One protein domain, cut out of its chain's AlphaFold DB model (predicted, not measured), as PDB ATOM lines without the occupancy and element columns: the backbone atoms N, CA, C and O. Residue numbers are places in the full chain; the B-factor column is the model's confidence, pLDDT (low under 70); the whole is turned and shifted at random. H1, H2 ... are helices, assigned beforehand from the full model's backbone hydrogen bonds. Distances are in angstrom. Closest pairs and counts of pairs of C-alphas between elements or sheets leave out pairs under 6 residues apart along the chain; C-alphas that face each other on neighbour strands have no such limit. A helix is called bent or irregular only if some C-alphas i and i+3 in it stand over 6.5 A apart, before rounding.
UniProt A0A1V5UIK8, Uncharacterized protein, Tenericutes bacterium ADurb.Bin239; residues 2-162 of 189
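What this domain is: This is residues 2 to 162 of the 189 residues of an uncharacterized protein of Tenericutes bacterium ADurb.Bin239 (UniProt A0A1V5UIK8). One very long helix, H1, makes the length of this domain; its first part, residues 2 to 21, sticks out as a bare arm, and the other helices gather along the rest of it. A helical hairpin, H2 and H3, packs on H1 toward its last residues, and on another side of H1 the bent helix H5 folds back along it, with the small helix H4 in the turn between H3 and H5. The printed part has 161 residues, with five named helices in the order H1, H2, H3, H4, H5 and no named strand; the class is all helix. The whole is extended, with a radius of gyration of the C-alphas of 24.8 A and spans of 94 by 29 by 28 A.

Where its parts are: H1 is residues 2 to 61, 86.8 A long from C-alpha 2 at (-64.066, -35.037, -28.886) to C-alpha 61 at (8.152, -50.399, 16.755), with a kink of 27 degrees near residue 48. H2, residues 67 to 88, is 33.2 A long; it is neither bent nor irregular, but only just: C-alphas 85 and 88 are 6.3 A apart. H3, residues 93 to 116, is 34.7 A long, and H4 is residues 118 to 121. H5, residues 128 to 161, was assigned as one helix by its hydrogen bonds but is bent: C-alphas 136 and 139 are 6.8 A apart. Its arms are H5a, residues 128 to 136, and H5b, residues 139 to 161, 33.2 A long and ending at C-alpha 161 at (-38.742, -47.545, -1.225).

How they stand to each other: With residues 45 to 59 alone H1 touches H2, at a steep tilt of 48 degrees, opposite ways; the closest C-alphas, of Asn 59 and Val 73, are 6.1 A apart. H2 and H3 form a helical hairpin at a shallow tilt of 23 degrees, with the C-alphas of Phe 83 and Gly 96 closest at 4.4 A. H3 touches residues 38 to 55 of H1, closest at the C-alphas of Arg 42 and Val 93, 6.5 A; the shallow tilt of 34 degrees is only just short of steep. H5a only just touches H1, with 3 pairs of C-alphas within 8 A, the closest those of Arg 51 and Phe 134, 6.6 A. H5b touches residues 29 to 48 of H1, opposite ways at a shallow tilt of 21 degrees, with the C-alphas of Lys 40 and Tyr 148 closest at 5.0 A. H3 and H5b are apart. Every O i to N i+4 pair is within hydrogen-bond range in H1 and H5b, against 16 of 18 in H2, 18 of 20 in H3 and 4 of 5 in H5a; H4 is too short for such a pair.

The domain as a whole: The two C-alphas farthest apart, of Lys 2 and Thr 119, are 95.0 A apart. The printed part has no cut and no long link. Confidence is under 70 at residues 88 to 92 and 118 to 125; the mean pLDDT of the printed part is 87.4.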
ATOM      1  N   LYS A   2     -64.811 -36.098 -29.613       73.25
ATOM      2  CA  LYS A   2     -64.066 -35.037 -28.886       73.25
ATOM      3  C   LYS A   2     -64.023 -35.202 -27.355       73.25
ATOM      4  O   LYS A   2     -62.968 -35.053 -26.761       73.25
ATOM      5  N   ARG A   3     -65.142 -35.569 -26.714       77.56
ATOM      6  CA  ARG A   3     -65.187 -35.810 -25.254       77.56
ATOM      7  C   ARG A   3     -64.269 -36.957 -24.819       77.56
ATOM      8  O   ARG A   3     -63.519 -36.801 -23.870       77.56
ATOM      9  N   LEU A   4     -64.289 -38.069 -25.557       82.38
ATOM     10  CA  LEU A   4     -63.428 -39.227 -25.300       82.38
ATOM     11  C   LEU A   4     -61.940 -38.865 -25.430       82.38
ATOM     12  O   LEU A   4     -61.147 -39.256 -24.584       82.38
ATOM     13  N   TYR A   5     -61.586 -38.057 -26.434       86.12
ATOM     14  CA  TYR A   5     -60.230 -37.528 -26.596       86.12
ATOM     15  C   TYR A   5     -59.778 -36.715 -25.373       86.12
ATOM     16  O   TYR A   5     -58.736 -37.017 -24.805       86.12
ATOM     17  N   TYR A   6     -60.588 -35.764 -24.891       86.75
ATOM     18  CA  TYR A   6     -60.237 -34.975 -23.701       86.75
ATOM     19  C   TYR A   6     -60.089 -35.821 -22.429       86.75
ATOM     20  O   TYR A   6     -59.183 -35.558 -21.640       86.75
ATOM     21  N   TYR A   7     -60.918 -36.855 -22.241       86.44
ATOM     22  CA  TYR A   7     -60.771 -37.773 -21.105       86.44
ATOM     23  C   TYR A   7     -59.467 -38.570 -21.172       86.44
ATOM     24  O   TYR A   7     -58.764 -38.671 -20.166       86.44
ATOM     25  N   ILE A   8     -59.109 -39.096 -22.347       85.19
ATOM     26  CA  ILE A   8     -57.858 -39.841 -22.536       85.19
ATOM     27  C   ILE A   8     -56.657 -38.912 -22.324       85.19
ATOM     28  O   ILE A   8     -55.777 -39.228 -21.526       85.19
ATOM     29  N   THR A   9     -56.635 -37.742 -22.966       87.56
ATOM     30  CA  THR A   9     -55.534 -36.778 -22.833       87.56
ATOM     31  C   THR A   9     -55.381 -36.282 -21.395       87.56
ATOM     32  O   THR A   9     -54.268 -36.264 -20.879       87.56
ATOM     33  N   GLY A  10     -56.481 -35.941 -20.716       87.94
ATOM     34  CA  GLY A  10     -56.450 -35.519 -19.313       87.94
ATOM     35  C   GLY A  10     -55.923 -36.613 -18.382       87.94
ATOM     36  O   GLY A  10     -55.103 -36.337 -17.511       87.94
ATOM     37  N   THR A  11     -56.318 -37.865 -18.622       87.44
ATOM     38  CA  THR A  11     -55.834 -39.025 -17.857       87.44
ATOM     39  C   THR A  11     -54.333 -39.240 -18.064       87.44
ATOM     40  O   THR A  11     -53.597 -39.384 -17.091       87.44
ATOM     41  N   VAL A  12     -53.848 -39.185 -19.310       88.06
ATOM     42  CA  VAL A  12     -52.413 -39.309 -19.628       88.06
ATOM     43  C   VAL A  12     -51.596 -38.198 -18.970       88.06
ATOM     44  O   VAL A  12     -50.550 -38.477 -18.388       88.06
ATOM     45  N   ILE A  13     -52.077 -36.952 -19.012       88.69
ATOM     46  CA  ILE A  13     -51.410 -35.819 -18.356       88.69
ATOM     47  C   ILE A  13     -51.334 -36.044 -16.843       88.69
ATOM     48  O   ILE A  13     -50.278 -35.836 -16.250       88.69
ATOM     49  N   LEU A  14     -52.422 -36.503 -16.221       88.75
ATOM     50  CA  LEU A  14     -52.474 -36.731 -14.779       88.75
ATOM     51  C   LEU A  14     -51.512 -37.844 -14.347       88.75
ATOM     52  O   LEU A  14     -50.725 -37.645 -13.422       88.75
ATOM     53  N   PHE A  15     -51.487 -38.972 -15.063       84.75
ATOM     54  CA  PHE A  15     -50.490 -40.022 -14.829       84.75
ATOM     55  C   PHE A  15     -49.059 -39.516 -15.049       84.75
ATOM     56  O   PHE A  15     -48.182 -39.793 -14.231       84.75
ATOM     57  N   GLY A  16     -48.823 -38.727 -16.101       82.44
ATOM     58  CA  GLY A  16     -47.520 -38.120 -16.378       82.44
ATOM     59  C   GLY A  16     -47.039 -37.202 -15.251       82.44
ATOM     60  O   GLY A  16     -45.889 -37.306 -14.827       82.44
ATOM     61  N   MET A  17     -47.920 -36.354 -14.710       82.56
ATOM     62  CA  MET A  17     -47.605 -35.479 -13.576       82.56
ATOM     63  C   MET A  17     -47.287 -36.272 -12.308       82.56
ATOM     64  O   MET A  17     -46.310 -35.955 -11.628       82.56
ATOM     65  N   VAL A  18     -48.068 -37.314 -12.001       81.75
ATOM     66  CA  VAL A  18     -47.824 -38.165 -10.826       81.75
ATOM     67  C   VAL A  18     -46.457 -38.832 -10.941       81.75
ATOM     68  O   VAL A  18     -45.626 -38.641 -10.056       81.75
ATOM     69  N   ILE A  19     -46.174 -39.502 -12.063       80.06
ATOM     70  CA  ILE A  19     -44.886 -40.170 -12.301       80.06
ATOM     71  C   ILE A  19     -43.732 -39.164 -12.202       80.06
ATOM     72  O   ILE A  19     -42.745 -39.420 -11.505       80.06
ATOM     73  N   PHE A  20     -43.850 -37.998 -12.840       78.94
ATOM     74  CA  PHE A  20     -42.810 -36.970 -12.804       78.94
ATOM     75  C   PHE A  20     -42.569 -36.442 -11.382       78.94
ATOM     76  O   PHE A  20     -41.424 -36.388 -10.931       78.94
ATOM     77  N   SER A  21     -43.630 -36.124 -10.636       79.44
ATOM     78  CA  SER A  21     -43.521 -35.625  -9.259       79.44
ATOM     79  C   SER A  21     -42.846 -36.635  -8.323       79.44
ATOM     80  O   SER A  21     -41.931 -36.270  -7.579       79.44
ATOM     81  N   THR A  22     -43.199 -37.923  -8.429       79.06
ATOM     82  CA  THR A  22     -42.555 -38.996  -7.659       79.06
ATOM     83  C   THR A  22     -41.089 -39.170  -8.046       79.06
ATOM     84  O   THR A  22     -40.250 -39.406  -7.179       79.06
ATOM     85  N   SER A  23     -40.758 -38.971  -9.327       79.31
ATOM     86  CA  SER A  23     -39.383 -39.056  -9.837       79.31
ATOM     87  C   SER A  23     -38.498 -37.960  -9.248       79.31
ATOM     88  O   SER A  23     -37.411 -38.234  -8.743       79.31
ATOM     89  N   VAL A  24     -38.975 -36.709  -9.265       81.38
ATOM     90  CA  VAL A  24     -38.235 -35.558  -8.724       81.38
ATOM     91  C   VAL A  24     -38.013 -35.717  -7.219       81.38
ATOM     92  O   VAL A  24     -36.897 -35.504  -6.741       81.38
ATOM     93  N   GLY A  25     -39.040 -36.149  -6.479       83.12
ATOM     94  CA  GLY A  25     -38.929 -36.432  -5.047       83.12
ATOM     95  C   GLY A  25     -37.907 -37.531  -4.740       83.12
ATOM     96  O   GLY A  25     -37.060 -37.359  -3.862       83.12
ATOM     97  N   ALA A  26     -37.927 -38.624  -5.505       84.50
ATOM     98  CA  ALA A  26     -36.983 -39.727  -5.357       84.50
ATOM     99  C   ALA A  26     -35.529 -39.308  -5.651       84.50
ATOM    100  O   ALA A  26     -34.636 -39.619  -4.856       84.50
ATOM    101  N   ILE A  27     -35.288 -38.547  -6.728       85.31
ATOM    102  CA  ILE A  27     -33.953 -38.050  -7.107       85.31
ATOM    103  C   ILE A  27     -33.426 -37.058  -6.062       85.31
ATOM    104  O   ILE A  27     -32.301 -37.196  -5.572       85.31
ATOM    105  N   CYS A  28     -34.235 -36.059  -5.697       85.75
ATOM    106  CA  CYS A  28     -33.850 -35.036  -4.726       85.75
ATOM    107  C   CYS A  28     -33.584 -35.655  -3.345       85.75
ATOM    108  O   CYS A  28     -32.555 -35.376  -2.722       85.75
ATOM    109  N   GLY A  29     -34.460 -36.566  -2.907       87.44
ATOM    110  CA  GLY A  29     -34.303 -37.320  -1.666       87.44
ATOM    111  C   GLY A  29     -33.034 -38.172  -1.651       87.44
ATOM    112  O   GLY A  29     -32.307 -38.160  -0.657       87.44
ATOM    113  N   SER A  30     -32.720 -38.847  -2.760       87.50
ATOM    114  CA  SER A  30     -31.483 -39.623  -2.909       87.50
ATOM    115  C   SER A  30     -30.244 -38.729  -2.784       87.50
ATOM    116  O   SER A  30     -29.357 -39.005  -1.979       87.50
ATOM    117  N   ASN A  31     -30.205 -37.603  -3.504       88.25
ATOM    118  CA  ASN A  31     -29.061 -36.687  -3.485       88.25
ATOM    119  C   ASN A  31     -28.831 -36.057  -2.098       88.25
ATOM    120  O   ASN A  31     -27.685 -35.934  -1.661       88.25
ATOM    121  N   LYS A  32     -29.905 -35.691  -1.383       90.62
ATOM    122  CA  LYS A  32     -29.814 -35.165  -0.011       90.62
ATOM    123  C   LYS A  32     -29.184 -36.187   0.938       90.62
ATOM    124  O   LYS A  32     -28.279 -35.833   1.693       90.62
ATOM    125  N   ARG A  33     -29.632 -37.442   0.870       91.62
ATOM    126  CA  ARG A  33     -29.122 -38.533   1.710       91.62
ATOM    127  C   ARG A  33     -27.671 -38.875   1.398       91.62
ATOM    128  O   ARG A  33     -26.877 -38.974   2.319       91.62
ATOM    129  N   ILE A  34     -27.287 -38.933   0.121       89.31
ATOM    130  CA  ILE A  34     -25.879 -39.122  -0.274       89.31
ATOM    131  C   ILE A  34     -25.002 -38.016   0.296       89.31
ATOM    132  O   ILE A  34     -23.939 -38.290   0.838       89.31
ATOM    133  N   LYS A  35     -25.437 -36.754   0.204       89.50
ATOM    134  CA  LYS A  35     -24.670 -35.635   0.758       89.50
ATOM    135  C   LYS A  35     -24.472 -35.785   2.270       89.50
ATOM    136  O   LYS A  35     -23.364 -35.552   2.747       89.50
ATOM    137  N   ALA A  36     -25.516 -36.185   2.998       92.19
ATOM    138  CA  ALA A  36     -25.442 -36.439   4.434       92.19
ATOM    139  C   ALA A  36     -24.504 -37.613   4.759       92.19
ATOM    140  O   ALA A  36     -23.582 -37.451   5.560       92.19
ATOM    141  N   THR A  37     -24.659 -38.749   4.074       92.94
ATOM    142  CA  THR A  37     -23.823 -39.937   4.288       92.94
ATOM    143  C   THR A  37     -22.363 -39.660   3.949       92.94
ATOM    144  O   THR A  37     -21.488 -39.995   4.738       92.94
ATOM    145  N   ASN A  38     -22.082 -38.951   2.852       90.44
ATOM    146  CA  ASN A  38     -20.723 -38.561   2.478       90.44
ATOM    147  C   ASN A  38     -20.070 -37.645   3.521       90.44
ATOM    148  O   ASN A  38     -18.865 -37.741   3.740       90.44
ATOM    149  N   ALA A  39     -20.834 -36.745   4.148       91.44
ATOM    150  CA  ALA A  39     -20.309 -35.898   5.215       91.44
ATOM    151  C   ALA A  39     -19.899 -36.744   6.430       91.44
ATOM    152  O   ALA A  39     -18.776 -36.610   6.909       91.44
ATOM    153  N   LYS A  40     -20.755 -37.682   6.854       94.62
ATOM    154  CA  LYS A  40     -20.457 -38.596   7.968       94.62
ATOM    155  C   LYS A  40     -19.326 -39.572   7.666       94.62
ATOM    156  O   LYS A  40     -18.471 -39.785   8.516       94.62
ATOM    157  N   ALA A  41     -19.256 -40.077   6.440       92.44
ATOM    158  CA  ALA A  41     -18.152 -40.910   5.982       92.44
ATOM    159  C   ALA A  41     -16.808 -40.165   6.054       92.44
ATOM    160  O   ALA A  41     -15.809 -40.750   6.453       92.44
ATOM    161  N   ARG A  42     -16.775 -38.870   5.705       90.62
ATOM    162  CA  ARG A  42     -15.561 -38.042   5.807       90.62
ATOM    163  C   ARG A  42     -15.160 -37.751   7.247       90.62
ATOM    164  O   ARG A  42     -13.977 -37.827   7.547       90.62
ATOM    165  N   GLU A  43     -16.120 -37.408   8.106       92.06
ATOM    166  CA  GLU A  43     -15.868 -37.216   9.542       92.06
ATOM    167  C   GLU A  43     -15.214 -38.474  10.136       92.06
ATOM    168  O   GLU A  43     -14.162 -38.383  10.763       92.06
ATOM    169  N   LEU A  44     -15.786 -39.648   9.843       93.88
ATOM    170  CA  LEU A  44     -15.242 -40.935  10.268       93.88
ATOM    171  C   LEU A  44     -13.852 -41.210   9.682       93.88
ATOM    172  O   LEU A  44     -12.949 -41.620  10.406       93.88
ATOM    173  N   PHE A  45     -13.664 -40.959   8.385       93.06
ATOM    174  CA  PHE A  45     -12.385 -41.169   7.707       93.06
ATOM    175  C   PHE A  45     -11.247 -40.388   8.378       93.06
ATOM    176  O   PHE A  45     -10.185 -40.950   8.614       93.06
ATOM    177  N   VAL A  46     -11.474 -39.119   8.736       90.81
ATOM    178  CA  VAL A  46     -10.462 -38.281   9.403       90.81
ATOM    179  C   VAL A  46     -10.048 -38.869  10.754       90.81
ATOM    180  O   VAL A  46      -8.859 -38.927  11.064       90.81
ATOM    181  N   THR A  47     -11.005 -39.345  11.551       92.88
ATOM    182  CA  THR A  47     -10.700 -39.964  12.850       92.88
ATOM    183  C   THR A  47      -9.968 -41.296  12.685       92.88
ATOM    184  O   THR A  47      -9.034 -41.585  13.431       92.88
ATOM    185  N   LEU A  48     -10.341 -42.093  11.678       94.38
ATOM    186  CA  LEU A  48      -9.643 -43.337  11.350       94.38
ATOM    187  C   LEU A  48      -8.209 -43.084  10.862       94.38
ATOM    188  O   LEU A  48      -7.317 -43.818  11.269       94.38
ATOM    189  N   THR A  49      -7.937 -42.014  10.103       93.69
ATOM    190  CA  THR A  49      -6.557 -41.603   9.762       93.69
ATOM    191  C   THR A  49      -5.703 -41.393  11.018       93.69
ATOM    192  O   THR A  49      -4.561 -41.856  11.074       93.69
ATOM    193  N   ALA A  50      -6.242 -40.740  12.054       92.31
ATOM    194  CA  ALA A  50      -5.515 -40.552  13.313       92.31
ATOM    195  C   ALA A  50      -5.218 -41.898  14.000       92.31
ATOM    196  O   ALA A  50      -4.087 -42.142  14.420       92.31
ATOM    197  N   ARG A  51      -6.195 -42.814  14.031       93.69
ATOM    198  CA  ARG A  51      -6.001 -44.178  14.555       93.69
ATOM    199  C   ARG A  51      -4.959 -44.960  13.758       93.69
ATOM    200  O   ARG A  51      -4.122 -45.630  14.348       93.69
ATOM    201  N   TYR A  52      -4.958 -44.858  12.433       95.19
ATOM    202  CA  TYR A  52      -4.026 -45.600  11.581       95.19
ATOM    203  C   TYR A  52      -2.615 -45.032  11.574       95.19
ATOM    204  O   TYR A  52      -1.665 -45.775  11.344       95.19
ATOM    205  N   THR A  53      -2.460 -43.761  11.939       93.19
ATOM    206  CA  THR A  53      -1.148 -43.213  12.294       93.19
ATOM    207  C   THR A  53      -0.579 -43.964  13.503       93.19
ATOM    208  O   THR A  53       0.549 -44.447  13.440       93.19
ATOM    209  N   LYS A  54      -1.391 -44.190  14.546       92.25
ATOM    210  CA  LYS A  54      -0.993 -44.989  15.716       92.25
ATOM    211  C   LYS A  54      -0.735 -46.456  15.374       92.25
ATOM    212  O   LYS A  54       0.278 -47.004  15.784       92.25
ATOM    213  N   VAL A  55      -1.577 -47.084  14.555       94.25
ATOM    214  CA  VAL A  55      -1.308 -48.452  14.070       94.25
ATOM    215  C   VAL A  55       0.033 -48.531  13.327       94.25
ATOM    216  O   VAL A  55       0.791 -49.475  13.527       94.25
ATOM    217  N   SER A  56       0.366 -47.531  12.507       93.69
ATOM    218  CA  SER A  56       1.662 -47.493  11.825       93.69
ATOM    219  C   SER A  56       2.829 -47.286  12.795       93.69
ATOM    220  O   SER A  56       3.858 -47.929  12.617       93.69
ATOM    221  N   GLU A  57       2.684 -46.429  13.811       90.31
ATOM    222  CA  GLU A  57       3.683 -46.257  14.881       90.31
ATOM    223  C   GLU A  57       3.931 -47.579  15.624       90.31
ATOM    224  O   GLU A  57       5.084 -47.974  15.793       90.31
ATOM    225  N   PHE A  58       2.862 -48.305  15.979       90.94
ATOM    226  CA  PHE A  58       2.939 -49.638  16.582       90.94
ATOM    227  C   PHE A  58       3.706 -50.608  15.683       90.94
ATOM    228  O   PHE A  58       4.703 -51.185  16.109       90.94
ATOM    229  N   ASN A  59       3.294 -50.737  14.420       92.00
ATOM    230  CA  ASN A  59       3.921 -51.650  13.468       92.00
ATOM    231  C   ASN A  59       5.413 -51.353  13.263       92.00
ATOM    232  O   ASN A  59       6.204 -52.280  13.130       92.00
ATOM    233  N   ASN A  60       5.801 -50.074  13.256       88.81
ATOM    234  CA  ASN A  60       7.193 -49.654  13.090       88.81
ATOM    235  C   ASN A  60       8.057 -49.908  14.334       88.81
ATOM    236  O   ASN A  60       9.277 -49.937  14.217       88.81
ATOM    237  N   SER A  61       7.445 -50.063  15.511       86.19
ATOM    238  CA  SER A  61       8.152 -50.399  16.755       86.19
ATOM    239  C   SER A  61       8.435 -51.897  16.913       86.19
ATOM    240  O   SER A  61       9.187 -52.290  17.803       86.19
ATOM    241  N   LEU A  62       7.826 -52.735  16.069       86.94
ATOM    242  CA  LEU A  62       8.008 -54.179  16.110       86.94
ATOM    243  C   LEU A  62       9.322 -54.579  15.434       86.94
ATOM    244  O   LEU A  62       9.560 -54.269  14.268       86.94
ATOM    245  N   GLU A  63      10.135 -55.354  16.146       81.12
ATOM    246  CA  GLU A  63      11.384 -55.927  15.644       81.12
ATOM    247  C   GLU A  63      11.417 -57.442  15.887       81.12
ATOM    248  O   GLU A  63      10.782 -57.950  16.811       81.12
ATOM    249  N   GLY A  64      12.163 -58.179  15.055       82.00
ATOM    250  CA  GLY A  64      12.355 -59.625  15.240       82.00
ATOM    251  C   GLY A  64      11.093 -60.475  15.054       82.00
ATOM    252  O   GLY A  64      10.999 -61.551  15.638       82.00
ATOM    253  N   LEU A  65      10.129 -59.995  14.262       86.81
ATOM    254  CA  LEU A  65       8.871 -60.690  13.985       86.81
ATOM    255  C   LEU A  65       9.084 -62.037  13.287       86.81
ATOM    256  O   LEU A  65       9.891 -62.152  12.361       86.81
ATOM    257  N   ASP A  66       8.304 -63.044  13.679       89.56
ATOM    258  CA  ASP A  66       8.159 -64.264  12.892       89.56
ATOM    259  C   ASP A  66       7.375 -64.018  11.591       89.56
ATOM    260  O   ASP A  66       6.927 -62.909  11.279       89.56
ATOM    261  N   VAL A  67       7.217 -65.083  10.803       91.19
ATOM    262  CA  VAL A  67       6.544 -65.039   9.501       91.19
ATOM    263  C   VAL A  67       5.094 -64.558   9.630       91.19
ATOM    264  O   VAL A  67       4.672 -63.703   8.856       91.19
ATOM    265  N   THR A  68       4.347 -65.047  10.623       92.25
ATOM    266  CA  THR A  68       2.926 -64.718  10.800       92.25
ATOM    267  C   THR A  68       2.743 -63.255  11.192       92.25
ATOM    268  O   THR A  68       1.940 -62.548  10.579       92.25
ATOM    269  N   ALA A  69       3.514 -62.766  12.163       91.50
ATOM    270  CA  ALA A  69       3.462 -61.361  12.556       91.50
ATOM    271  C   ALA A  69       3.930 -60.432  11.419       91.50
ATOM    272  O   ALA A  69       3.319 -59.386  11.186       91.50
ATOM    273  N   THR A  70       4.947 -60.835  10.649       92.94
ATOM    274  CA  THR A  70       5.427 -60.079   9.478       92.94
ATOM    275  C   THR A  70       4.356 -59.960   8.387       92.94
ATOM    276  O   THR A  70       4.159 -58.880   7.819       92.94
ATOM    277  N   GLU A  71       3.636 -61.046   8.093       95.25
ATOM    278  CA  GLU A  71       2.541 -61.055   7.112       95.25
ATOM    279  C   GLU A  71       1.375 -60.154   7.540       95.25
ATOM    280  O   GLU A  71       0.843 -59.395   6.718       95.25
ATOM    281  N   LEU A  72       1.012 -60.179   8.828       96.19
ATOM    282  CA  LEU A  72      -0.017 -59.303   9.393       96.19
ATOM    283  C   LEU A  72       0.380 -57.827   9.285       96.19
ATOM    284  O   LEU A  72      -0.383 -57.037   8.729       96.19
ATOM    285  N   VAL A  73       1.588 -57.456   9.730       95.50
ATOM    286  CA  VAL A  73       2.103 -56.076   9.629       95.50
ATOM    287  C   VAL A  73       2.119 -55.594   8.179       95.50
ATOM    288  O   VAL A  73       1.648 -54.495   7.876       95.50
ATOM    289  N   THR A  74       2.601 -56.429   7.257       96.50
ATOM    290  CA  THR A  74       2.648 -56.100   5.826       96.50
ATOM    291  C   THR A  74       1.249 -55.870   5.257       96.50
ATOM    292  O   THR A  74       1.018 -54.905   4.526       96.50
ATOM    293  N   THR A  75       0.293 -56.732   5.610       97.19
ATOM    294  CA  THR A  75      -1.103 -56.619   5.168       97.19
ATOM    295  C   THR A  75      -1.751 -55.340   5.694       97.19
ATOM    296  O   THR A  75      -2.340 -54.590   4.914       97.19
ATOM    297  N   ILE A  76      -1.576 -55.051   6.987       97.81
ATOM    298  CA  ILE A  76      -2.071 -53.831   7.634       97.81
ATOM    299  C   ILE A  76      -1.505 -52.589   6.938       97.81
ATOM    300  O   ILE A  76      -2.270 -51.728   6.507       97.81
ATOM    301  N   ASN A  77      -0.185 -52.510   6.758       97.00
ATOM    302  CA  ASN A  77       0.463 -51.353   6.139       97.00
ATOM    303  C   ASN A  77       0.008 -51.142   4.685       97.00
ATOM    304  O   ASN A  77      -0.248 -50.011   4.272       97.00
ATOM    305  N   ASN A  78      -0.165 -52.220   3.913       96.06
ATOM    306  CA  ASN A  78      -0.687 -52.137   2.548       96.06
ATOM    307  C   ASN A  78      -2.117 -51.580   2.502       96.06
ATOM    308  O   ASN A  78      -2.427 -50.748   1.642       96.06
ATOM    309  N   ASP A  79      -2.992 -52.011   3.411       96.06
ATOM    310  CA  ASP A  79      -4.353 -51.477   3.480       96.06
ATOM    311  C   ASP A  79      -4.388 -50.040   4.030       96.06
ATOM    312  O   ASP A  79      -5.185 -49.247   3.528       96.06
ATOM    313  N   ILE A  80      -3.484 -49.643   4.939       95.81
ATOM    314  CA  ILE A  80      -3.315 -48.236   5.362       95.81
ATOM    315  C   ILE A  80      -2.958 -47.351   4.161       95.81
ATOM    316  O   ILE A  80      -3.563 -46.296   3.971       95.81
ATOM    317  N   VAL A  81      -2.036 -47.782   3.294       93.25
ATOM    318  CA  VAL A  81      -1.683 -47.027   2.077       93.25
ATOM    319  C   VAL A  81      -2.897 -46.855   1.157       93.25
ATOM    320  O   VAL A  81      -3.133 -45.764   0.634       93.25
ATOM    321  N   ARG A  82      -3.708 -47.905   0.973       91.62
ATOM    322  CA  ARG A  82      -4.933 -47.852   0.150       91.62
ATOM    323  C   ARG A  82      -6.024 -46.983   0.775       91.62
ATOM    324  O   ARG A  82      -6.722 -46.253   0.060       91.62
ATOM    325  N   PHE A  83      -6.157 -47.042   2.097       92.94
ATOM    326  CA  PHE A  83      -7.024 -46.166   2.869       92.94
ATOM    327  C   PHE A  83      -6.632 -44.705   2.633       92.94
ATOM    328  O   PHE A  83      -7.444 -43.928   2.137       92.94
ATOM    329  N   GLU A  84      -5.366 -44.356   2.852       89.81
ATOM    330  CA  GLU A  84      -4.848 -42.998   2.675       89.81
ATOM    331  C   GLU A  84      -4.936 -42.511   1.223       89.81
ATOM    332  O   GLU A  84      -5.260 -41.350   0.987       89.81
ATOM    333  N   PHE A  85      -4.738 -43.377   0.225       87.12
ATOM    334  CA  PHE A  85      -4.946 -43.010  -1.182       87.12
ATOM    335  C   PHE A  85      -6.390 -42.554  -1.454       87.12
ATOM    336  O   PHE A  85      -6.632 -41.655  -2.264       87.12
ATOM    337  N   SER A  86      -7.353 -43.113  -0.716       83.88
ATOM    338  CA  SER A  86      -8.773 -42.787  -0.840       83.88
ATOM    339  C   SER A  86      -9.150 -41.409  -0.274       83.88
ATOM    340  O   SER A  86     -10.275 -40.960  -0.509       83.88
ATOM    341  N   LYS A  87      -8.241 -40.706   0.423       74.00
ATOM    342  CA  LYS A  87      -8.495 -39.367   0.991       74.00
ATOM    343  C   LYS A  87      -8.569 -38.261  -0.059       74.00
ATOM    344  O   LYS A  87      -9.271 -37.269   0.123       74.00
ATOM    345  N   ASN A  88      -7.853 -38.435  -1.169       66.56
ATOM    346  CA  ASN A  88      -7.659 -37.389  -2.175       66.56
ATOM    347  C   ASN A  88      -8.842 -37.255  -3.146       66.56
ATOM    348  O   ASN A  88      -8.920 -36.280  -3.892       66.56
ATOM    349  N   LEU A  89      -9.778 -38.208  -3.145       66.38
ATOM    350  CA  LEU A  89     -10.944 -38.184  -4.019       66.38
ATOM    351  C   LEU A  89     -12.217 -38.286  -3.171       66.38
ATOM    352  O   LEU A  89     -12.473 -39.257  -2.466       66.38
ATOM    353  N   VAL A  90     -13.091 -37.286  -3.289       60.84
ATOM    354  CA  VAL A  90     -14.398 -37.249  -2.601       60.84
ATOM    355  C   VAL A  90     -15.223 -38.517  -2.838       60.84
ATOM    356  O   VAL A  90     -15.986 -38.939  -1.971       60.84
ATOM    357  N   GLN A  91     -15.080 -39.102  -4.023       64.94
ATOM    358  CA  GLN A  91     -15.835 -40.268  -4.463       64.94
ATOM    359  C   GLN A  91     -15.308 -41.578  -3.852       64.94
ATOM    360  O   GLN A  91     -16.037 -42.564  -3.821       64.94
ATOM    361  N   THR A  92     -14.079 -41.588  -3.322       69.56
ATOM    362  CA  THR A  92     -13.402 -42.798  -2.826       69.56
ATOM    363  C   THR A  92     -13.411 -42.927  -1.309       69.56
ATOM    364  O   THR A  92     -12.967 -43.938  -0.789       69.56
ATOM    365  N   VAL A  93     -13.972 -41.973  -0.559       82.25
ATOM    366  CA  VAL A  93     -14.047 -42.089   0.915       82.25
ATOM    367  C   VAL A  93     -14.683 -43.422   1.338       82.25
ATOM    368  O   VAL A  93     -14.195 -44.085   2.244       82.25
ATOM    369  N   HIS A  94     -15.701 -43.886   0.608       83.62
ATOM    370  CA  HIS A  94     -16.366 -45.164   0.870       83.62
ATOM    371  C   HIS A  94     -15.519 -46.389   0.501       83.62
ATOM    372  O   HIS A  94     -15.712 -47.440   1.102       83.62
ATOM    373  N   SER A  95     -14.600 -46.293  -0.469       83.62
ATOM    374  CA  SER A  95     -13.622 -47.367  -0.699       83.62
ATOM    375  C   SER A  95     -12.577 -47.390   0.409       83.62
ATOM    376  O   SER A  95     -12.234 -48.469   0.877       83.62
ATOM    377  N   GLY A  96     -12.160 -46.222   0.908       88.06
ATOM    378  CA  GLY A  96     -11.325 -46.114   2.105       88.06
ATOM    379  C   GLY A  96     -11.957 -46.820   3.305       88.06
ATOM    380  O   GLY A  96     -11.347 -47.713   3.880       88.06
ATOM    381  N   LEU A  97     -13.231 -46.539   3.597       89.31
ATOM    382  CA  LEU A  97     -13.981 -47.215   4.668       89.31
ATOM    383  C   LEU A  97     -14.156 -48.738   4.474       89.31
ATOM    384  O   LEU A  97     -14.604 -49.428   5.380       89.31
ATOM    385  N   LYS A  98     -13.844 -49.302   3.303       88.19
ATOM    386  CA  LYS A  98     -13.759 -50.765   3.148       88.19
ATOM    387  C   LYS A  98     -12.415 -51.298   3.622       88.19
ATOM    388  O   LYS A  98     -12.378 -52.325   4.288       88.19
ATOM    389  N   HIS A  99     -11.333 -50.583   3.323       91.31
ATOM    390  CA  HIS A  99     -10.000 -50.928   3.815       91.31
ATOM    391  C   HIS A  99      -9.902 -50.797   5.339       91.31
ATOM    392  O   HIS A  99      -9.213 -51.601   5.956       91.31
ATOM    393  N   SER A 100     -10.643 -49.869   5.959       91.81
ATOM    394  CA  SER A 100     -10.657 -49.714   7.422       91.81
ATOM    395  C   SER A 100     -11.031 -50.998   8.165       91.81
ATOM    396  O   SER A 100     -10.391 -51.344   9.152       91.81
ATOM    397  N   ILE A 101     -12.006 -51.759   7.650       89.44
ATOM    398  CA  ILE A 101     -12.416 -53.040   8.245       89.44
ATOM    399  C   ILE A 101     -11.230 -54.005   8.321       89.44
ATOM    400  O   ILE A 101     -11.004 -54.620   9.362       89.44
ATOM    401  N   ASN A 102     -10.465 -54.125   7.236       92.06
ATOM    402  CA  ASN A 102      -9.314 -55.021   7.183       92.06
ATOM    403  C   ASN A 102      -8.182 -54.551   8.096       92.06
ATOM    404  O   ASN A 102      -7.546 -55.387   8.734       92.06
ATOM    405  N   ILE A 103      -7.937 -53.238   8.164       95.12
ATOM    406  CA  ILE A 103      -6.906 -52.666   9.036       95.12
ATOM    407  C   ILE A 103      -7.223 -53.014  10.489       95.12
ATOM    408  O   ILE A 103      -6.398 -53.635  11.151       95.12
ATOM    409  N   ASP A 104      -8.423 -52.679  10.968       92.81
ATOM    410  CA  ASP A 104      -8.783 -52.885  12.373       92.81
ATOM    411  C   ASP A 104      -8.902 -54.380  12.727       92.81
ATOM    412  O   ASP A 104      -8.454 -54.792  13.796       92.81
ATOM    413  N   THR A 105      -9.422 -55.215  11.816       93.06
ATOM    414  CA  THR A 105      -9.498 -56.676  12.022       93.06
ATOM    415  C   THR A 105      -8.102 -57.286  12.158       93.06
ATOM    416  O   THR A 105      -7.815 -57.969  13.140       93.06
ATOM    417  N   ASN A 106      -7.209 -57.032  11.193       95.69
ATOM    418  CA  ASN A 106      -5.862 -57.605  11.215       95.69
ATOM    419  C   ASN A 106      -5.013 -57.017  12.342       95.69
ATOM    420  O   ASN A 106      -4.198 -57.733  12.915       95.69
ATOM    421  N   PHE A 107      -5.220 -55.747  12.698       95.00
ATOM    422  CA  PHE A 107      -4.541 -55.134  13.834       95.00
ATOM    423  C   PHE A 107      -4.933 -55.801  15.155       95.00
ATOM    424  O   PHE A 107      -4.060 -56.131  15.954       95.00
ATOM    425  N   LEU A 108      -6.223 -56.078  15.370       92.25
ATOM    426  CA  LEU A 108      -6.666 -56.791  16.568       92.25
ATOM    427  C   LEU A 108      -6.131 -58.233  16.609       92.25
ATOM    428  O   LEU A 108      -5.750 -58.714  17.676       92.25
ATOM    429  N   ILE A 109      -6.069 -58.912  15.458       93.44
ATOM    430  CA  ILE A 109      -5.441 -60.238  15.344       93.44
ATOM    431  C   ILE A 109      -3.956 -60.157  15.708       93.44
ATOM    432  O   ILE A 109      -3.498 -60.958  16.515       93.44
ATOM    433  N   LEU A 110      -3.221 -59.178  15.170       93.12
ATOM    434  CA  LEU A 110      -1.802 -58.971  15.458       93.12
ATOM    435  C   LEU A 110      -1.559 -58.725  16.948       93.12
ATOM    436  O   LEU A 110      -0.721 -59.387  17.548       93.12
ATOM    437  N   VAL A 111      -2.312 -57.812  17.560       90.56
ATOM    438  CA  VAL A 111      -2.163 -57.477  18.982       90.56
ATOM    439  C   VAL A 111      -2.425 -58.694  19.873       90.56
ATOM    440  O   VAL A 111      -1.630 -58.981  20.765       90.56
ATOM    441  N   ASN A 112      -3.488 -59.460  19.608       89.44
ATOM    442  CA  ASN A 112      -3.751 -60.688  20.362       89.44
ATOM    443  C   ASN A 112      -2.680 -61.758  20.116       89.44
ATOM    444  O   ASN A 112      -2.242 -62.404  21.062       89.44
ATOM    445  N   TYR A 113      -2.220 -61.911  18.873       90.94
ATOM    446  CA  TYR A 113      -1.167 -62.859  18.527       90.94
ATOM    447  C   TYR A 113       0.129 -62.578  19.287       90.94
ATOM    448  O   TYR A 113       0.705 -63.489  19.881       90.94
ATOM    449  N   LEU A 114       0.576 -61.320  19.296       87.88
ATOM    450  CA  LEU A 114       1.801 -60.918  19.982       87.88
ATOM    451  C   LEU A 114       1.679 -61.110  21.500       87.88
ATOM    452  O   LEU A 114       2.601 -61.640  22.118       87.88
ATOM    453  N   LYS A 115       0.522 -60.758  22.074       84.00
ATOM    454  CA  LYS A 115       0.217 -60.962  23.495       84.00
ATOM    455  C   LYS A 115       0.248 -62.443  23.884       84.00
ATOM    456  O   LYS A 115       0.830 -62.803  24.902       84.00
ATOM    457  N   ASP A 116      -0.370 -63.310  23.088       84.94
ATOM    458  CA  ASP A 116      -0.414 -64.748  23.377       84.94
ATOM    459  C   ASP A 116       0.949 -65.422  23.124       84.94
ATOM    460  O   ASP A 116       1.276 -66.440  23.735       84.94
ATOM    461  N   SER A 117       1.778 -64.808  22.277       78.06
ATOM    462  CA  SER A 117       3.140 -65.241  21.944       78.06
ATOM    463  C   SER A 117       4.213 -64.591  22.833       78.06
ATOM    464  O   SER A 117       5.397 -64.656  22.494       78.06
ATOM    465  N   ALA A 118       3.827 -63.976  23.962       60.28
ATOM    466  CA  ALA A 118       4.641 -63.059  24.772       60.28
ATOM    467  C   ALA A 118       6.070 -63.534  25.097       60.28
ATOM    468  O   ALA A 118       6.964 -62.705  25.212       60.28
ATOM    469  N   THR A 119       6.342 -64.840  25.185       59.59
ATOM    470  CA  THR A 119       7.708 -65.358  25.404       59.59
ATOM    471  C   THR A 119       8.681 -65.103  24.244       59.59
ATOM    472  O   THR A 119       9.887 -65.167  24.460       59.59
ATOM    473  N   ALA A 120       8.190 -64.839  23.028       61.22
ATOM    474  CA  ALA A 120       9.009 -64.540  21.848       61.22
ATOM    475  C   ALA A 120       9.227 -63.030  21.625       61.22
ATOM    476  O   ALA A 120      10.208 -62.647  20.992       61.22
ATOM    477  N   TYR A 121       8.348 -62.181  22.172       65.38
ATOM    478  CA  TYR A 121       8.281 -60.741  21.878       65.38
ATOM    479  C   TYR A 121       8.443 -59.842  23.112       65.38
ATOM    480  O   TYR A 121       8.126 -58.658  23.056       65.38
ATOM    481  N   THR A 122       9.000 -60.374  24.208       56.22
ATOM    482  CA  THR A 122       9.169 -59.736  25.535       56.22
ATOM    483  C   THR A 122       9.827 -58.347  25.562       56.22
ATOM    484  O   THR A 122       9.837 -57.713  26.612       56.22
ATOM    485  N   ASN A 123      10.392 -57.871  24.451       58.00
ATOM    486  CA  ASN A 123      11.046 -56.565  24.361       58.00
ATOM    487  C   ASN A 123      10.184 -55.484  23.689       58.00
ATOM    488  O   ASN A 123      10.660 -54.357  23.546       58.00
ATOM    489  N   LEU A 124       8.942 -55.779  23.288       68.94
ATOM    490  CA  LEU A 124       8.038 -54.740  22.801       68.94
ATOM    491  C   LEU A 124       7.692 -53.796  23.958       68.94
ATOM    492  O   LEU A 124       6.905 -54.120  24.837       68.94
ATOM    493  N   THR A 125       8.307 -52.615  23.965       68.75
ATOM    494  CA  THR A 125       8.003 -51.568  24.943       68.75
ATOM    495  C   THR A 125       7.455 -50.365  24.202       68.75
ATOM    496  O   THR A 125       8.204 -49.531  23.696       68.75
ATOM    497  N   LEU A 126       6.131 -50.279  24.121       71.12
ATOM    498  CA  LEU A 126       5.475 -49.077  23.623       71.12
ATOM    499  C   LEU A 126       5.487 -47.998  24.710       71.12
ATOM    500  O   LEU A 126       5.373 -48.320  25.898       71.12
ATOM    501  N   PRO A 127       5.587 -46.711  24.337       75.12
ATOM    502  CA  PRO A 127       5.369 -45.627  25.282       75.12
ATOM    503  C   PRO A 127       4.009 -45.796  25.970       75.12
ATOM    504  O   PRO A 127       3.022 -46.102  25.304       75.12
ATOM    505  N   ALA A 128       3.927 -45.565  27.284       75.00
ATOM    506  CA  ALA A 128       2.659 -45.665  28.021       75.00
ATOM    507  C   ALA A 128       1.557 -44.777  27.407       75.00
ATOM    508  O   ALA A 128       0.387 -45.162  27.365       75.00
ATOM    509  N   ASP A 129       1.959 -43.634  26.852       84.44
ATOM    510  CA  ASP A 129       1.071 -42.686  26.183       84.44
ATOM    511  C   ASP A 129       0.450 -43.255  24.896       84.44
ATOM    512  O   ASP A 129      -0.638 -42.834  24.519       84.44
ATOM    513  N   PHE A 130       1.062 -44.264  24.256       87.88
ATOM    514  CA  PHE A 130       0.514 -44.899  23.051       87.88
ATOM    515  C   PHE A 130      -0.870 -45.498  23.306       87.88
ATOM    516  O   PHE A 130      -1.819 -45.193  22.586       87.88
ATOM    517  N   TYR A 131      -0.988 -46.341  24.336       85.69
ATOM    518  CA  TYR A 131      -2.245 -47.013  24.667       85.69
ATOM    519  C   TYR A 131      -3.311 -46.000  25.085       85.69
ATOM    520  O   TYR A 131      -4.449 -46.085  24.637       85.69
ATOM    521  N   ILE A 132      -2.921 -44.988  25.867       88.69
ATOM    522  CA  ILE A 132      -3.816 -43.910  26.302       88.69
ATOM    523  C   ILE A 132      -4.361 -43.140  25.093       88.69
ATOM    524  O   ILE A 132      -5.568 -42.928  24.984       88.69
ATOM    525  N   GLU A 133      -3.488 -42.732  24.172       89.06
ATOM    526  CA  GLU A 133      -3.875 -41.998  22.968       89.06
ATOM    527  C   GLU A 133      -4.710 -42.857  22.011       89.06
ATOM    528  O   GLU A 133      -5.679 -42.365  21.432       89.06
ATOM    529  N   PHE A 134      -4.369 -44.139  21.860       90.25
ATOM    530  CA  PHE A 134      -5.113 -45.075  21.021       90.25
ATOM    531  C   PHE A 134      -6.534 -45.299  21.557       90.25
ATOM    532  O   PHE A 134      -7.512 -45.176  20.812       90.25
ATOM    533  N   ASP A 135      -6.658 -45.567  22.856       90.94
ATOM    534  CA  ASP A 135      -7.934 -45.842  23.516       90.94
ATOM    535  C   ASP A 135      -8.821 -44.590  23.567       90.94
ATOM    536  O   ASP A 135     -10.034 -44.675  23.358       90.94
ATOM    537  N   ALA A 136      -8.228 -43.399  23.722       91.81
ATOM    538  CA  ALA A 136      -8.948 -42.125  23.691       91.81
ATOM    539  C   ALA A 136      -9.676 -41.860  22.356       91.81
ATOM    540  O   ALA A 136     -10.685 -41.147  22.325       91.81
ATOM    541  N   LEU A 137      -9.213 -42.448  21.246       92.44
ATOM    542  CA  LEU A 137      -9.872 -42.327  19.941       92.44
ATOM    543  C   LEU A 137     -11.118 -43.215  19.825       92.44
ATOM    544  O   LEU A 137     -12.045 -42.875  19.083       92.44
ATOM    545  N   THR A 138     -11.177 -44.335  20.551       93.12
ATOM    546  CA  THR A 138     -12.227 -45.351  20.387       93.12
ATOM    547  C   THR A 138     -13.651 -44.811  20.613       93.12
ATOM    548  O   THR A 138     -14.492 -45.024  19.733       93.12
ATOM    549  N   PRO A 139     -13.966 -44.060  21.690       93.75
ATOM    550  CA  PRO A 139     -15.318 -43.525  21.899       93.75
ATOM    551  C   PRO A 139     -15.783 -42.585  20.776       93.75
ATOM    552  O   PRO A 139     -16.952 -42.593  20.372       93.75
ATOM    553  N   THR A 140     -14.854 -41.791  20.235       94.81
ATOM    554  CA  THR A 140     -15.123 -40.891  19.106       94.81
ATOM    555  C   THR A 140     -15.438 -41.693  17.846       94.81
ATOM    556  O   THR A 140     -16.415 -41.398  17.157       94.81
ATOM    557  N   ILE A 141     -14.666 -42.750  17.579       94.81
ATOM    558  CA  ILE A 141     -14.889 -43.646  16.440       94.81
ATOM    559  C   ILE A 141     -16.237 -44.353  16.556       94.81
ATOM    560  O   ILE A 141     -17.000 -44.341  15.594       94.81
ATOM    561  N   HIS A 142     -16.586 -44.898  17.725       95.25
ATOM    562  CA  HIS A 142     -17.896 -45.527  17.956       95.25
ATOM    563  C   HIS A 142     -19.046 -44.568  17.646       95.25
ATOM    564  O   HIS A 142     -19.974 -44.913  16.915       95.25
ATOM    565  N   THR A 143     -18.951 -43.336  18.150       96.31
ATOM    566  CA  THR A 143     -19.955 -42.290  17.914       96.31
ATOM    567  C   THR A 143     -20.092 -41.968  16.423       96.31
ATOM    568  O   THR A 143     -21.203 -41.841  15.902       96.31
ATOM    569  N   GLN A 144     -18.974 -41.865  15.707       95.88
ATOM    570  CA  GLN A 144     -18.971 -41.552  14.279       95.88
ATOM    571  C   GLN A 144     -19.416 -42.730  13.404       95.88
ATOM    572  O   GLN A 144     -20.126 -42.506  12.423       95.88
ATOM    573  N   ILE A 145     -19.086 -43.971  13.776       95.75
ATOM    574  CA  ILE A 145     -19.619 -45.185  13.141       95.75
ATOM    575  C   ILE A 145     -21.137 -45.220  13.291       95.75
ATOM    576  O   ILE A 145     -21.836 -45.417  12.299       95.75
ATOM    577  N   ALA A 146     -21.670 -44.958  14.489       96.56
ATOM    578  CA  ALA A 146     -23.112 -44.904  14.712       96.56
ATOM    579  C   ALA A 146     -23.785 -43.829  13.836       96.56
ATOM    580  O   ALA A 146     -24.784 -44.104  13.168       96.56
ATOM    581  N   ALA A 147     -23.204 -42.626  13.768       96.88
ATOM    582  CA  ALA A 147     -23.717 -41.542  12.930       96.88
ATOM    583  C   ALA A 147     -23.669 -41.874  11.425       96.88
ATOM    584  O   ALA A 147     -24.631 -41.605  10.697       96.88
ATOM    585  N   TYR A 148     -22.574 -42.475  10.955       95.88
ATOM    586  CA  TYR A 148     -22.443 -42.947   9.578       95.88
ATOM    587  C   TYR A 148     -23.467 -44.046   9.268       95.88
ATOM    588  O   TYR A 148     -24.224 -43.910   8.306       95.88
ATOM    589  N   ASN A 149     -23.557 -45.081  10.105       96.19
ATOM    590  CA  ASN A 149     -24.473 -46.207   9.927       96.19
ATOM    591  C   ASN A 149     -25.937 -45.766   9.915       96.19
ATOM    592  O   ASN A 149     -26.724 -46.290   9.125       96.19
ATOM    593  N   GLN A 150     -26.304 -44.776  10.732       97.38
ATOM    594  CA  GLN A 150     -27.648 -44.203  10.724       97.38
ATOM    595  C   GLN A 150     -27.965 -43.538   9.374       97.38
ATOM    596  O   GLN A 150     -29.025 -43.783   8.796       97.38
ATOM    597  N   SER A 151     -27.040 -42.734   8.836       96.00
ATOM    598  CA  SER A 151     -27.214 -42.076   7.531       96.00
ATOM    599  C   SER A 151     -27.190 -43.075   6.366       96.00
ATOM    600  O   SER A 151     -27.976 -42.966   5.423       96.00
ATOM    601  N   ALA A 152     -26.312 -44.078   6.433       94.31
ATOM    602  CA  ALA A 152     -26.235 -45.163   5.461       94.31
ATOM    603  C   ALA A 152     -27.525 -45.993   5.451       94.31
ATOM    604  O   ALA A 152     -28.053 -46.282   4.381       94.31
ATOM    605  N   THR A 153     -28.085 -46.300   6.623       96.06
ATOM    606  CA  THR A 153     -29.366 -47.008   6.759       96.06
ATOM    607  C   THR A 153     -30.523 -46.216   6.153       96.06
ATOM    608  O   THR A 153     -31.303 -46.789   5.398       96.06
ATOM    609  N   ASP A 154     -30.618 -44.906   6.404       94.25
ATOM    610  CA  ASP A 154     -31.656 -44.059   5.787       94.25
ATOM    611  C   ASP A 154     -31.526 -44.021   4.251       94.25
ATOM    612  O   ASP A 154     -32.516 -44.153   3.528       94.25
ATOM    613  N   PHE A 155     -30.302 -43.925   3.719       91.88
ATOM    614  CA  PHE A 155     -30.076 -44.031   2.274       91.88
ATOM    615  C   PHE A 155     -30.456 -45.405   1.712       91.88
ATOM    616  O   PHE A 155     -31.157 -45.484   0.702       91.88
ATOM    617  N   ASN A 156     -30.034 -46.483   2.370       92.44
ATOM    618  CA  ASN A 156     -30.334 -47.849   1.952       92.44
ATOM    619  C   ASN A 156     -31.845 -48.104   1.975       92.44
ATOM    620  O   ASN A 156     -32.385 -48.670   1.027       92.44
ATOM    621  N   HIS A 157     -32.548 -47.609   2.994       91.62
ATOM    622  CA  HIS A 157     -34.002 -47.668   3.050       91.62
ATOM    623  C   HIS A 157     -34.649 -46.877   1.902       91.62
ATOM    624  O   HIS A 157     -35.550 -47.391   1.240       91.62
ATOM    625  N   HIS A 158     -34.152 -45.680   1.571       90.19
ATOM    626  CA  HIS A 158     -34.639 -44.917   0.412       90.19
ATOM    627  C   HIS A 158     -34.506 -45.700  -0.903       90.19
ATOM    628  O   HIS A 158     -35.424 -45.664  -1.720       90.19
ATOM    629  N   LEU A 159     -33.416 -46.451  -1.096       87.12
ATOM    630  CA  LEU A 159     -33.271 -47.339  -2.257       87.12
ATOM    631  C   LEU A 159     -34.320 -48.461  -2.273       87.12
ATOM    632  O   LEU A 159     -34.798 -48.818  -3.345       87.12
ATOM    633  N   THR A 160     -34.720 -48.991  -1.111       85.88
ATOM    634  CA  THR A 160     -35.783 -50.014  -1.039       85.88
ATOM    635  C   THR A 160     -37.170 -49.458  -1.358       85.88
ATOM    636  O   THR A 160     -37.961 -50.134  -2.011       85.88
ATOM    637  N   VAL A 161     -37.461 -48.219  -0.946       85.50
ATOM    638  CA  VAL A 161     -38.742 -47.545  -1.225       85.50
ATOM    639  C   VAL A 161     -38.830 -47.108  -2.690       85.50
ATOM    640  O   VAL A 161     -39.903 -47.146  -3.290       85.50
ATOM    641  N   PHE A 162     -37.696 -46.734  -3.289       83.19
ATOM    642  CA  PHE A 162     -37.596 -46.322  -4.689       83.19
ATOM    643  C   PHE A 162     -36.630 -47.236  -5.466       83.19
ATOM    644  O   PHE A 162     -35.560 -46.785  -5.878       83.19
TER     645      PHE A 162